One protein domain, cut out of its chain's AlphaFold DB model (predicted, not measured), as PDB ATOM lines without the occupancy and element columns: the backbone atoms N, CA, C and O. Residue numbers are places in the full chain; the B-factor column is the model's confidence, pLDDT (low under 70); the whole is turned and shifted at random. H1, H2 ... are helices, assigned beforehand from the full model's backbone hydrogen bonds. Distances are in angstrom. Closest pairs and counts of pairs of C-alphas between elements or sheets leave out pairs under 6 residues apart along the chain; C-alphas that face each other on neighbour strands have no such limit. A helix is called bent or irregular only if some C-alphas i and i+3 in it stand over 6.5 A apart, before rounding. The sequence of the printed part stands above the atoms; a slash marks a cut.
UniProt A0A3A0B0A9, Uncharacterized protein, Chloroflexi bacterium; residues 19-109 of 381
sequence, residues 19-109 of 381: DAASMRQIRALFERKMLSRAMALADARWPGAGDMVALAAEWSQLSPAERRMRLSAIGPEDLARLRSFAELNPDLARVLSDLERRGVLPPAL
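AT A GLANCE: This is residues 19 to 109 of the 381 residues of an uncharacterized protein of Chloroflexi bacterium (UniProt A0A3A0B0A9). Picture one long helix, H1, whose first residues, 19 to 34, stick out as an arm from a body of four shorter helices. The far end of H1 folds back into H2, which lies near the middle of the printed part; H4 packs on H2, H5 folds back beside the end of H4, and H3 is only loosely held near H2 and H4. The 91 printed residues have five named helices, H1 to H5 in that order, no named strand, and the class is all helix. The whole is only just compact, close to loose, with a radius of gyration of the C-alphas of 14.7 A, and it is elongated, spanning 51 by 29 by 20 A, with the arm making much of the length.

HOW THE PARTS SIT: Start at H1, residues 19 to 45, where residues 19 to 34 stand free. Residues 35 to 43 alone touch H2, residues 49 to 58, closest at the C-alphas of Met 39 and Gly 50, 3.8 A apart; the two form a helical hairpin, at a shallow tilt of 29 degrees, opposite ways. H3, residues 64 to 72, touches no helix; it is close to H2 but not clearly touching, with the closest C-alphas, those of Leu 55 and Arg 70, 7.8 A apart. Look next at H4, residues 76 to 88, which touches H2 at a steep tilt of 50 degrees, the closest C-alphas being those of Met 52 and Leu 82, 5.9 A apart. Residues 83 to 87 of H4 touch residues 92 to 96 of H5, residues 90 to 101, in a second helical hairpin: the closest C-alphas, of Ala 86 and Ala 93, are 4.9 A apart, at a shallow tilt of 34.8 degrees, only just short of steep, opposite ways. H1 is apart from H3, H4 and H5, and H3 is apart from H5. Every O i to N i+4 pair is within hydrogen-bond range in H1, H2 and H5, against 4 of 5 in H3 and 2 of 9 in H4, where 8 of 10 O i to N i+3 pairs are within range.

IN THESE COORDINATES: Find C-alpha 19 at (39.985, 15.803, 79.093); from there H1 runs 38.7 A to C-alpha 45 at (13.768, 18.564, 107.424). H2 measures 14.3 A and H3 12.3 A. H4 runs 19.9 A and is irregular: C-alphas 84 and 87 are 7.0 A apart, where about 5 A is regular. H5 runs 16.6 A and ends at C-alpha 101, (31.034, 2.765, 124.045).

THE WHOLE: The C-alphas of Asp 19 and Gly 103 are the two farthest apart, at 50.7 A. The printed part has no cut, and its four links between helices are tight. Mean pLDDT of the printed part is 72.6; 25 residues are under 70, among them residues 86 to 88 and 102 to 109, so look there with care.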
ATOM      1  N   ASP A  19      41.269  16.474  78.861       73.81
ATOM      2  CA  ASP A  19      39.985  15.803  79.093       73.81
ATOM      3  C   ASP A  19      39.881  15.271  80.531       73.81
ATOM      4  O   ASP A  19      38.879  15.488  81.218       73.81
ATOM      5  N   ALA A  20      40.951  14.671  81.059       71.56
ATOM      6  CA  ALA A  20      41.000  14.221  82.450       71.56
ATOM      7  C   ALA A  20      40.944  15.386  83.461       71.56
ATOM      8  O   ALA A  20      40.391  15.248  84.556       71.56
ATOM      9  N   ALA A  21      41.525  16.544  83.137       74.06
ATOM     10  CA  ALA A  21      41.407  17.750  83.958       74.06
ATOM     11  C   ALA A  21      39.973  18.302  83.954       74.06
ATOM     12  O   ALA A  21      39.428  18.583  85.025       74.06
ATOM     13  N   SER A  22      39.340  18.359  82.782       73.81
ATOM     14  CA  SER A  22      37.958  18.821  82.614       73.81
ATOM     15  C   SER A  22      36.965  17.918  83.352       73.81
ATOM     16  O   SER A  22      36.136  18.401  84.121       73.81
ATOM     17  N   MET A  23      37.112  16.595  83.239       71.50
ATOM     18  CA  MET A  23      36.264  15.636  83.957       71.50
ATOM     19  C   MET A  23      36.410  15.730  85.482       71.50
ATOM     20  O   MET A  23      35.428  15.576  86.209       71.50
ATOM     21  N   ARG A  24      37.612  16.037  85.990       75.94
ATOM     22  CA  ARG A  24      37.824  16.292  87.426       75.94
ATOM     23  C   ARG A  24      37.129  17.570  87.891       75.94
ATOM     24  O   ARG A  24      36.541  17.566  88.969       75.94
ATOM     25  N   GLN A  25      37.156  18.631  87.087       74.56
ATOM     26  CA  GLN A  25      36.459  19.881  87.405       74.56
ATOM     27  C   GLN A  25      34.936  19.707  87.401       74.56
ATOM     28  O   GLN A  25      34.275  20.150  88.339       74.56
ATOM     29  N   ILE A  26      34.385  19.003  86.406       75.50
ATOM     30  CA  ILE A  26      32.949  18.694  86.334       75.50
ATOM     31  C   ILE A  26      32.520  17.878  87.555       75.50
ATOM     32  O   ILE A  26      31.532  18.212  88.210       75.50
ATOM     33  N   ARG A  27      33.297  16.851  87.917       70.00
ATOM     34  CA  ARG A  27      33.019  16.032  89.097       70.00
ATOM     35  C   ARG A  27      33.054  16.847  90.390       70.00
ATOM     36  O   ARG A  27      32.133  16.733  91.189       70.00
ATOM     37  N   ALA A  28      34.055  17.707  90.569       74.06
ATOM     38  CA  ALA A  28      34.161  18.559  91.752       74.06
ATOM     39  C   ALA A  28      32.989  19.554  91.870       74.06
ATOM     40  O   ALA A  28      32.472  19.788  92.964       74.06
ATOM     41  N   LEU A  29      32.535  20.122  90.746       78.12
ATOM     42  CA  LEU A  29      31.357  20.993  90.712       78.12
ATOM     43  C   LEU A  29      30.076  20.229  91.057       78.12
ATOM     44  O   LEU A  29      29.254  20.731  91.827       78.12
ATOM     45  N   PHE A  30      29.921  19.017  90.522       73.31
ATOM     46  CA  PHE A  30      28.783  18.155  90.820       73.31
ATOM     47  C   PHE A  30      28.751  17.754  92.298       73.31
ATOM     48  O   PHE A  30      27.727  17.923  92.956       73.31
ATOM     49  N   GLU A  31      29.881  17.314  92.854       75.19
ATOM     50  CA  GLU A  31      30.013  16.952  94.270       75.19
ATOM     51  C   GLU A  31      29.680  18.141  95.185       75.19
ATOM     52  O   GLU A  31      28.901  17.991  96.128       75.19
ATOM     53  N   ARG A  32      30.159  19.352  94.863       79.88
ATOM     54  CA  ARG A  32      29.831  20.571  95.622       79.88
ATOM     55  C   ARG A  32      28.341  20.927  95.551       79.88
ATOM     56  O   ARG A  32      27.758  21.288  96.573       79.88
ATOM     57  N   LYS A  33      27.710  20.826  94.372       78.50
ATOM     58  CA  LYS A  33      26.269  21.098  94.212       78.50
ATOM     59  C   LYS A  33      25.409  20.069  94.946       78.50
ATOM     60  O   LYS A  33      24.455  20.451  95.618       78.50
ATOM     61  N   MET A  34      25.761  18.787  94.855       75.88
ATOM     62  CA  MET A  34      25.057  17.711  95.558       75.88
ATOM     63  C   MET A  34      25.174  17.867  97.073       75.88
ATOM     64  O   MET A  34      24.171  17.740  97.770       75.88
ATOM     65  N   LEU A  35      26.361  18.219  97.578       79.00
ATOM     66  CA  LEU A  35      26.571  18.471  99.001       79.00
ATOM     67  C   LEU A  35      25.755  19.671  99.495       79.00
ATOM     68  O   LEU A  35      25.000  19.536 100.451       79.00
ATOM     69  N   SER A  36      25.827  20.814  98.805       76.88
ATOM     70  CA  SER A  36      25.040  22.008  99.153       76.88
ATOM     71  C   SER A  36      23.533  21.723  99.180       76.88
ATOM     72  O   SER A  36      22.815  22.237 100.036       76.88
ATOM     73  N   ARG A  37      23.051  20.854  98.288       72.19
ATOM     74  CA  ARG A  37      21.638  20.468  98.219       72.19
ATOM     75  C   ARG A  37      21.248  19.467  99.303       72.19
ATOM     76  O   ARG A  37      20.166  19.590  99.868       72.19
ATOM     77  N   ALA A  38      22.127  18.522  99.628       71.88
ATOM     78  CA  ALA A  38      21.943  17.620 100.760       71.88
ATOM     79  C   ALA A  38      21.878  18.395 102.084       71.88
ATOM     80  O   ALA A  38      21.030  18.091 102.918       71.88
ATOM     81  N   MET A  39      22.706  19.434 102.239       81.31
ATOM     82  CA  MET A  39      22.649  20.340 103.389       81.31
ATOM     83  C   MET A  39      21.300  21.066 103.465       81.31
ATOM     84  O   MET A  39      20.638  21.004 104.493       81.31
ATOM     85  N   ALA A  40      20.845  21.669 102.360       74.44
ATOM     86  CA  ALA A  40      19.563  22.375 102.317       74.44
ATOM     87  C   ALA A  40      18.359  21.457 102.602       74.44
ATOM     88  O   ALA A  40      17.422  21.857 103.286       74.44
ATOM     89  N   LEU A  41      18.381  20.215 102.105       72.81
ATOM     90  CA  LEU A  41      17.338  19.220 102.382       72.81
ATOM     91  C   LEU A  41      17.356  18.756 103.840       72.81
ATOM     92  O   LEU A  41      16.295  18.558 104.433       72.81
ATOM     93  N   ALA A  42      18.547  18.585 104.417       72.19
ATOM     94  CA  ALA A  42      18.690  18.252 105.824       72.19
ATOM     95  C   ALA A  42      18.156  19.390 106.703       72.19
ATOM     96  O   ALA A  42      17.331  19.119 107.571       72.19
ATOM     97  N   ASP A  43      18.521  20.642 106.416       76.75
ATOM     98  CA  ASP A  43      18.017  21.825 107.129       76.75
ATOM     99  C   ASP A  43      16.504  22.021 106.988       76.75
ATOM    100  O   ASP A  43      15.831  22.372 107.955       76.75
ATOM    101  N   ALA A  44      15.948  21.764 105.799       72.00
ATOM    102  CA  ALA A  44      14.507  21.841 105.564       72.00
ATOM    103  C   ALA A  44      13.733  20.783 106.360       72.00
ATOM    104  O   ALA A  44      12.601  21.025 106.782       72.00
ATOM    105  N   ARG A  45      14.336  19.607 106.571       68.06
ATOM    106  CA  ARG A  45      13.768  18.564 107.424       68.06
ATOM    107  C   ARG A  45      13.909  18.949 108.894       68.06
ATOM    108  O   ARG A  45      12.917  18.876 109.614       68.06
ATOM    109  N   TRP A  46      15.107  19.355 109.315       74.12
ATOM    110  CA  TRP A  46      15.448  19.731 110.686       74.12
ATOM    111  C   TRP A  46      16.424  20.920 110.693       74.12
ATOM    112  O   TRP A  46      17.557  20.759 110.236       74.12
ATOM    113  N   PRO A  47      16.047  22.080 111.260       78.69
ATOM    114  CA  PRO A  47      16.932  23.241 111.312       78.69
ATOM    115  C   PRO A  47      18.279  22.914 111.980       78.69
ATOM    116  O   PRO A  47      18.299  22.441 113.115       78.69
ATOM    117  N   GLY A  48      19.392  23.162 111.281       74.75
ATOM    118  CA  GLY A  48      20.756  22.907 111.761       74.75
ATOM    119  C   GLY A  48      21.345  21.555 111.334       74.75
ATOM    120  O   GLY A  48      22.520  21.286 111.590       74.75
ATOM    121  N   ALA A  49      20.579  20.690 110.664       78.50
ATOM    122  CA  ALA A  49      21.092  19.418 110.155       78.50
ATOM    123  C   ALA A  49      21.987  19.578 108.910       78.50
ATOM    124  O   ALA A  49      22.796  18.693 108.621       78.50
ATOM    125  N   GLY A  50      21.909  20.702 108.196       79.88
ATOM    126  CA  GLY A  50      22.810  21.020 107.091       79.88
ATOM    127  C   GLY A  50      24.264  21.127 107.545       79.88
ATOM    128  O   GLY A  50      25.151  20.563 106.904       79.88
ATOM    129  N   ASP A  51      24.506  21.727 108.711       81.94
ATOM    130  CA  ASP A  51      25.841  21.799 109.316       81.94
ATOM    131  C   ASP A  51      26.384  20.409 109.692       81.94
ATOM    132  O   ASP A  51      27.586  20.152 109.587       81.94
ATOM    133  N   MET A  52      25.504  19.475 110.065       81.44
ATOM    134  CA  MET A  52      25.879  18.085 110.352       81.44
ATOM    135  C   MET A  52      26.279  17.328 109.084       81.44
ATOM    136  O   MET A  52      27.257  16.578 109.091       81.44
ATOM    137  N   VAL A  53      25.556  17.545 107.983       78.00
ATOM    138  CA  VAL A  53      25.887  16.973 106.670       78.00
ATOM    139  C   VAL A  53      27.209  17.539 106.150       78.00
ATOM    140  O   VAL A  53      28.054  16.774 105.680       78.00
ATOM    141  N   ALA A  54      27.425  18.850 106.288       82.50
ATOM    142  CA  ALA A  54      28.689  19.494 105.940       82.50
ATOM    143  C   ALA A  54      29.852  18.906 106.746       82.50
ATOM    144  O   ALA A  54      30.854  18.480 106.171       82.50
ATOM    145  N   LEU A  55      29.687  18.789 108.068       82.12
ATOM    146  CA  LEU A  55      30.700  18.202 108.940       82.12
ATOM    147  C   LEU A  55      31.020  16.751 108.556       82.12
ATOM    148  O   LEU A  55      32.189  16.369 108.550       82.12
ATOM    149  N   ALA A  56      30.006  15.943 108.235       81.31
ATOM    150  CA  ALA A  56      30.200  14.558 107.818       81.31
ATOM    151  C   ALA A  56      30.971  14.454 106.491       81.31
ATOM    152  O   ALA A  56      31.876  13.625 106.368       81.31
ATOM    153  N   ALA A  57      30.662  15.320 105.523       79.50
ATOM    154  CA  ALA A  57      31.340  15.351 104.231       79.50
ATOM    155  C   ALA A  57      32.795  15.841 104.333       79.50
ATOM    156  O   ALA A  57      33.689  15.275 103.703       79.50
ATOM    157  N   GLU A  58      33.051  16.854 105.159       85.19
ATOM    158  CA  GLU A  58      34.384  17.443 105.351       85.19
ATOM    159  C   GLU A  58      35.255  16.645 106.331       85.19
ATOM    160  O   GLU A  58      36.458  16.886 106.434       85.19
ATOM    161  N   TRP A  59      34.680  15.667 107.037       81.00
ATOM    162  CA  TRP A  59      35.315  14.993 108.166       81.00
ATOM    163  C   TRP A  59      36.731  14.488 107.871       81.00
ATOM    164  O   TRP A  59      37.647  14.715 108.664       81.00
ATOM    165  N   SER A  60      36.942  13.850 106.716       76.56
ATOM    166  CA  SER A  60      38.245  13.299 106.308       76.56
ATOM    167  C   SER A  60      39.313  14.369 106.055       76.56
ATOM    168  O   SER A  60      40.498  14.067 106.172       76.56
ATOM    169  N   GLN A  61      38.904  15.605 105.775       81.62
ATOM    170  CA  GLN A  61      39.775  16.733 105.435       81.62
ATOM    171  C   GLN A  61      40.135  17.590 106.656       81.62
ATOM    172  O   GLN A  61      41.144  18.289 106.640       81.62
ATOM    173  N   LEU A  62      39.344  17.512 107.732       78.75
ATOM    174  CA  LEU A  62      39.585  18.261 108.965       78.75
ATOM    175  C   LEU A  62      40.742  17.676 109.782       78.75
ATOM    176  O   LEU A  62      40.861  16.457 109.946       78.75
ATOM    177  N   SER A  63      41.546  18.549 110.388       80.00
ATOM    178  CA  SER A  63      42.575  18.147 111.345       80.00
ATOM    179  C   SER A  63      41.964  17.613 112.654       80.00
ATOM    180  O   SER A  63      40.831  17.945 113.017       80.00
ATOM    181  N   PRO A  64      42.705  16.822 113.453       69.06
ATOM    182  CA  PRO A  64      42.203  16.304 114.731       69.06
ATOM    183  C   PRO A  64      41.812  17.378 115.759       69.06
ATOM    184  O   PRO A  64      41.043  17.094 116.680       69.06
ATOM    185  N   ALA A  65      42.374  18.586 115.659       66.69
ATOM    186  CA  ALA A  65      42.006  19.716 116.511       66.69
ATOM    187  C   ALA A  65      40.673  20.333 116.055       66.69
ATOM    188  O   ALA A  65      39.781  20.540 116.877       66.69
ATOM    189  N   GLU A  66      40.497  20.528 114.747       72.69
ATOM    190  CA  GLU A  66      39.256  21.050 114.164       72.69
ATOM    191  C   GLU A  66      38.084  20.096 114.361       72.69
ATOM    192  O   GLU A  66      37.004  20.538 114.739       72.69
ATOM    193  N   ARG A  67      38.296  18.784 114.202       78.50
ATOM    194  CA  ARG A  67      37.271  17.763 114.479       78.50
ATOM    195  C   ARG A  67      36.750  17.852 115.912       78.50
ATOM    196  O   ARG A  67      35.545  17.809 116.129       78.50
ATOM    197  N   ARG A  68      37.651  18.009 116.890       71.19
ATOM    198  CA  ARG A  68      37.281  18.164 118.308       71.19
ATOM    199  C   ARG A  68      36.499  19.447 118.548       71.19
ATOM    200  O   ARG A  68      35.461  19.395 119.195       71.19
ATOM    201  N   MET A  69      36.967  20.562 117.995       74.88
ATOM    202  CA  MET A  69      36.292  21.855 118.101       74.88
ATOM    203  C   MET A  69      34.884  21.808 117.487       74.88
ATOM    204  O   MET A  69      33.917  22.206 118.132       74.88
ATOM    205  N   ARG A  70      34.749  21.257 116.275       77.12
ATOM    206  CA  ARG A  70      33.470  21.134 115.564       77.12
ATOM    207  C   ARG A  70      32.502  20.191 116.275       77.12
ATOM    208  O   ARG A  70      31.343  20.547 116.415       77.12
ATOM    209  N   LEU A  71      32.967  19.050 116.791       70.31
ATOM    210  CA  LEU A  71      32.123  18.166 117.602       70.31
ATOM    211  C   LEU A  71      31.723  18.800 118.938       70.31
ATOM    212  O   LEU A  71      30.606  18.586 119.381       70.31
ATOM    213  N   SER A  72      32.600  19.582 119.575       69.44
ATOM    214  CA  SER A  72      32.275  20.256 120.843       69.44
ATOM    215  C   SER A  72      31.263  21.392 120.690       69.44
ATOM    216  O   SER A  72      30.602  21.750 121.660       69.44
ATOM    217  N   ALA A  73      31.140  21.950 119.483       72.00
ATOM    218  CA  ALA A  73      30.117  22.936 119.151       72.00
ATOM    219  C   ALA A  73      28.735  22.295 118.926       72.00
ATOM    220  O   ALA A  73      27.731  22.999 118.957       72.00
ATOM    221  N   ILE A  74      28.683  20.975 118.714       71.38
ATOM    222  CA  ILE A  74      27.451  20.209 118.541       71.38
ATOM    223  C   ILE A  74      27.019  19.694 119.918       71.38
ATOM    224  O   ILE A  74      27.771  18.996 120.602       71.38
ATOM    225  N   GLY A  75      25.806  20.050 120.338       68.69
ATOM    226  CA  GLY A  75      25.241  19.580 121.601       68.69
ATOM    227  C   GLY A  75      25.083  18.050 121.639       68.69
ATOM    228  O   GLY A  75      25.030  17.397 120.596       68.69
ATOM    229  N   PRO A  76      24.968  17.438 122.832       62.59
ATOM    230  CA  PRO A  76      24.867  15.982 122.974       62.59
ATOM    231  C   PRO A  76      23.648  15.375 122.255       62.59
ATOM    232  O   PRO A  76      23.731  14.255 121.755       62.59
ATOM    233  N   GLU A  77      22.543  16.117 122.149       65.94
ATOM    234  CA  GLU A  77      21.342  15.697 121.407       65.94
ATOM    235  C   GLU A  77      21.579  15.653 119.892       65.94
ATOM    236  O   GLU A  77      21.115  14.748 119.199       65.94
ATOM    237  N   ASP A  78      22.360  16.597 119.381       70.94
ATOM    238  CA  ASP A  78      22.671  16.720 117.963       70.94
ATOM    239  C   ASP A  78      23.770  15.743 117.520       70.94
ATOM    240  O   ASP A  78      23.767  15.265 116.386       70.94
ATOM    241  N   LEU A  79      24.656  15.333 118.434       67.00
ATOM    242  CA  LEU A  79      25.616  14.252 118.187       67.00
ATOM    243  C   LEU A  79      24.927  12.900 117.949       67.00
ATOM    244  O   LEU A  79      25.387  12.118 117.114       67.00
ATOM    245  N   ALA A  80      23.806  12.633 118.627       67.00
ATOM    246  CA  ALA A  80      22.997  11.446 118.357       67.00
ATOM    247  C   ALA A  80      22.374  11.494 116.949       67.00
ATOM    248  O   ALA A  80      22.272  10.465 116.278       67.00
ATOM    249  N   ARG A  81      22.025  12.692 116.462       72.31
ATOM    250  CA  ARG A  81      21.477  12.916 115.111       72.31
ATOM    251  C   ARG A  81      22.543  12.817 114.023       72.31
ATOM    252  O   ARG A  81      22.278  12.254 112.963       72.31
ATOM    253  N   LEU A  82      23.768  13.265 114.306       73.50
ATOM    254  CA  LEU A  82      24.925  13.126 113.414       73.50
ATOM    255  C   LEU A  82      25.167  11.661 113.013       73.50
ATOM    256  O   LEU A  82      25.656  11.390 111.916       73.50
ATOM    257  N   ARG A  83      24.755  10.696 113.849       70.69
ATOM    258  CA  ARG A  83      24.842   9.266 113.535       70.69
ATOM    259  C   ARG A  83      24.059   8.864 112.287       70.69
ATOM    260  O   ARG A  83      24.553   8.036 111.526       70.69
ATOM    261  N   SER A  84      22.899   9.468 112.032       69.44
ATOM    262  CA  SER A  84      22.110   9.206 110.819       69.44
ATOM    263  C   SER A  84      22.836   9.619 109.535       69.44
ATOM    264  O   SER A  84      22.505   9.124 108.463       69.44
ATOM    265  N   PHE A  85      23.848  10.485 109.646       70.06
ATOM    266  CA  PHE A  85      24.664  10.973 108.532       70.06
ATOM    267  C   PHE A  85      26.081  10.391 108.528       70.06
ATOM    268  O   PHE A  85      26.823  10.570 107.566       70.06
ATOM    269  N   ALA A  86      26.465   9.650 109.571       67.19
ATOM    270  CA  ALA A  86      27.797   9.072 109.703       67.19
ATOM    271  C   ALA A  86      28.097   7.998 108.641       67.19
ATOM    272  O   ALA A  86      29.260   7.699 108.392       67.19
ATOM    273  N   GLU A  87      27.081   7.458 107.960       67.44
ATOM    274  CA  GLU A  87      27.265   6.581 106.793       67.44
ATOM    275  C   GLU A  87      27.987   7.284 105.629       67.44
ATOM    276  O   GLU A  87      28.643   6.621 104.826       67.44
ATOM    277  N   LEU A  88      27.933   8.621 105.566       66.81
ATOM    278  CA  LEU A  88      28.666   9.419 104.581       66.81
ATOM    279  C   LEU A  88      30.183   9.402 104.827       66.81
ATOM    280  O   LEU A  88      30.951   9.679 103.904       66.81
ATOM    281  N   ASN A  89      30.634   9.071 106.046       73.81
ATOM    282  CA  ASN A  89      32.053   8.987 106.371       73.81
ATOM    283  C   ASN A  89      32.369   7.862 107.385       73.81
ATOM    284  O   ASN A  89      32.078   7.993 108.579       73.81
ATOM    285  N   PRO A  90      33.047   6.778 106.959       71.50
ATOM    286  CA  PRO A  90      33.295   5.616 107.814       71.50
ATOM    287  C   PRO A  90      34.175   5.922 109.034       71.50
ATOM    288  O   PRO A  90      34.063   5.241 110.056       71.50
ATOM    289  N   ASP A  91      35.025   6.950 108.969       69.75
ATOM    290  CA  ASP A  91      35.861   7.351 110.102       69.75
ATOM    291  C   ASP A  91      35.072   8.155 111.139       69.75
ATOM    292  O   ASP A  91      35.311   8.003 112.338       69.75
ATOM    293  N   LEU A  92      34.081   8.947 110.717       69.25
ATOM    294  CA  LEU A  92      33.144   9.601 111.638       69.25
ATOM    295  C   LEU A  92      32.288   8.561 112.375       69.25
ATOM    296  O   LEU A  92      32.148   8.626 113.597       69.25
ATOM    297  N   ALA A  93      31.787   7.551 111.658       74.94
ATOM    298  CA  ALA A  93      31.001   6.464 112.248       74.94
ATOM    299  C   ALA A  93      31.772   5.687 113.329       74.94
ATOM    300  O   ALA A  93      31.202   5.308 114.360       74.94
ATOM    301  N   ARG A  94      33.080   5.476 113.129       74.75
ATOM    302  CA  ARG A  94      33.963   4.860 114.133       74.75
ATOM    303  C   ARG A  94      34.103   5.735 115.375       74.75
ATOM    304  O   ARG A  94      33.935   5.227 116.480       74.75
ATOM    305  N   VAL A  95      34.343   7.035 115.201       76.19
ATOM    306  CA  VAL A  95      34.497   7.982 116.320       76.19
ATOM    307  C   VAL A  95      33.220   8.069 117.160       76.19
ATOM    308  O   VAL A  95      33.298   7.995 118.383       76.19
ATOM    309  N   LEU A  96      32.045   8.146 116.531       74.38
ATOM    310  CA  LEU A  96      30.767   8.163 117.254       74.38
ATOM    311  C   LEU A  96      30.507   6.849 118.004       74.38
ATOM    312  O   LEU A  96      30.072   6.866 119.151       74.38
ATOM    313  N   SER A  97      30.854   5.708 117.401       75.06
ATOM    314  CA  SER A  97      30.735   4.396 118.058       75.06
ATOM    315  C   SER A  97      31.667   4.250 119.268       75.06
ATOM    316  O   SER A  97      31.298   3.625 120.261       75.06
ATOM    317  N   ASP A  98      32.861   4.844 119.223       74.31
ATOM    318  CA  ASP A  98      33.777   4.869 120.368       74.31
ATOM    319  C   ASP A  98      33.289   5.799 121.490       74.31
ATOM    320  O   ASP A  98      33.484   5.487 122.667       74.31
ATOM    321  N   LEU A  99      32.624   6.912 121.159       68.00
ATOM    322  CA  LEU A  99      32.013   7.815 122.143       68.00
ATOM    323  C   LEU A  99      30.798   7.180 122.839       68.00
ATOM    324  O   LEU A  99      30.663   7.301 124.058       68.00
ATOM    325  N   GLU A 100      29.968   6.441 122.101       69.81
ATOM    326  CA  GLU A 100      28.864   5.636 122.649       69.81
ATOM    327  C   GLU A 100      29.374   4.541 123.592       69.81
ATOM    328  O   GLU A 100      28.882   4.397 124.709       69.81
ATOM    329  N   ARG A 101      30.418   3.801 123.192       72.00
ATOM    330  CA  ARG A 101      31.034   2.765 124.045       72.00
ATOM    331  C   ARG A 101      31.599   3.317 125.348       72.00
ATOM    332  O   ARG A 101      31.646   2.601 126.343       72.00
ATOM    333  N   ARG A 102      32.043   4.574 125.343       69.69
ATOM    334  CA  ARG A 102      32.544   5.280 126.531       69.69
ATOM    335  C   ARG A 102      31.424   5.893 127.379       69.69
ATOM    336  O   ARG A 102      31.730   6.513 128.391       69.69
ATOM    337  N   GLY A 103      30.158   5.733 126.980       60.50
ATOM    338  CA  GLY A 103      28.996   6.273 127.689       60.50
ATOM    339  C   GLY A 103      28.869   7.795 127.607       60.50
ATOM    340  O   GLY A 103      28.140   8.386 128.396       60.50
ATOM    341  N   VAL A 104      29.594   8.437 126.683       62.88
ATOM    342  CA  VAL A 104      29.549   9.895 126.471       62.88
ATOM    343  C   VAL A 104      28.301  10.286 125.678       62.88
ATOM    344  O   VAL A 104      27.770  11.378 125.856       62.88
ATOM    345  N   LEU A 105      27.824   9.381 124.821       57.03
ATOM    346  CA  LEU A 105      26.576   9.517 124.082       57.03
ATOM    347  C   LEU A 105      25.570   8.478 124.585       57.03
ATOM    348  O   LEU A 105      25.965   7.328 124.810       57.03
ATOM    349  N   PRO A 106      24.287   8.841 124.752       54.59
ATOM    350  CA  PRO A 106      23.255   7.850 125.008       54.59
ATOM    351  C   PRO A 106      23.213   6.845 123.840       54.59
ATOM    352  O   PRO A 106      23.389   7.246 122.685       54.59
ATOM    353  N   PRO A 107      22.992   5.543 124.107       56.00
ATOM    354  CA  PRO A 107      22.773   4.571 123.041       56.00
ATOM    355  C   PRO A 107      21.587   5.044 122.203       56.00
ATOM    356  O   PRO A 107      20.608   5.520 122.771       56.00
ATOM    357  N   ALA A 108      21.697   4.949 120.875       54.50
ATOM    358  CA  ALA A 108      20.730   5.513 119.935       54.50
ATOM    359  C   ALA A 108      19.281   5.148 120.310       54.50
ATOM    360  O   ALA A 108      18.794   4.058 120.004       54.50
ATOM    361  N   LEU A 109      18.594   6.072 120.981       44.28
ATOM    362  CA  LEU A 109      17.165   6.015 121.226       44.28
ATOM    363  C   LEU A 109      16.518   6.771 120.076       44.28
ATOM    364  O   LEU A 109      16.533   7.997 120.019       44.28
TER     365      LEU A 109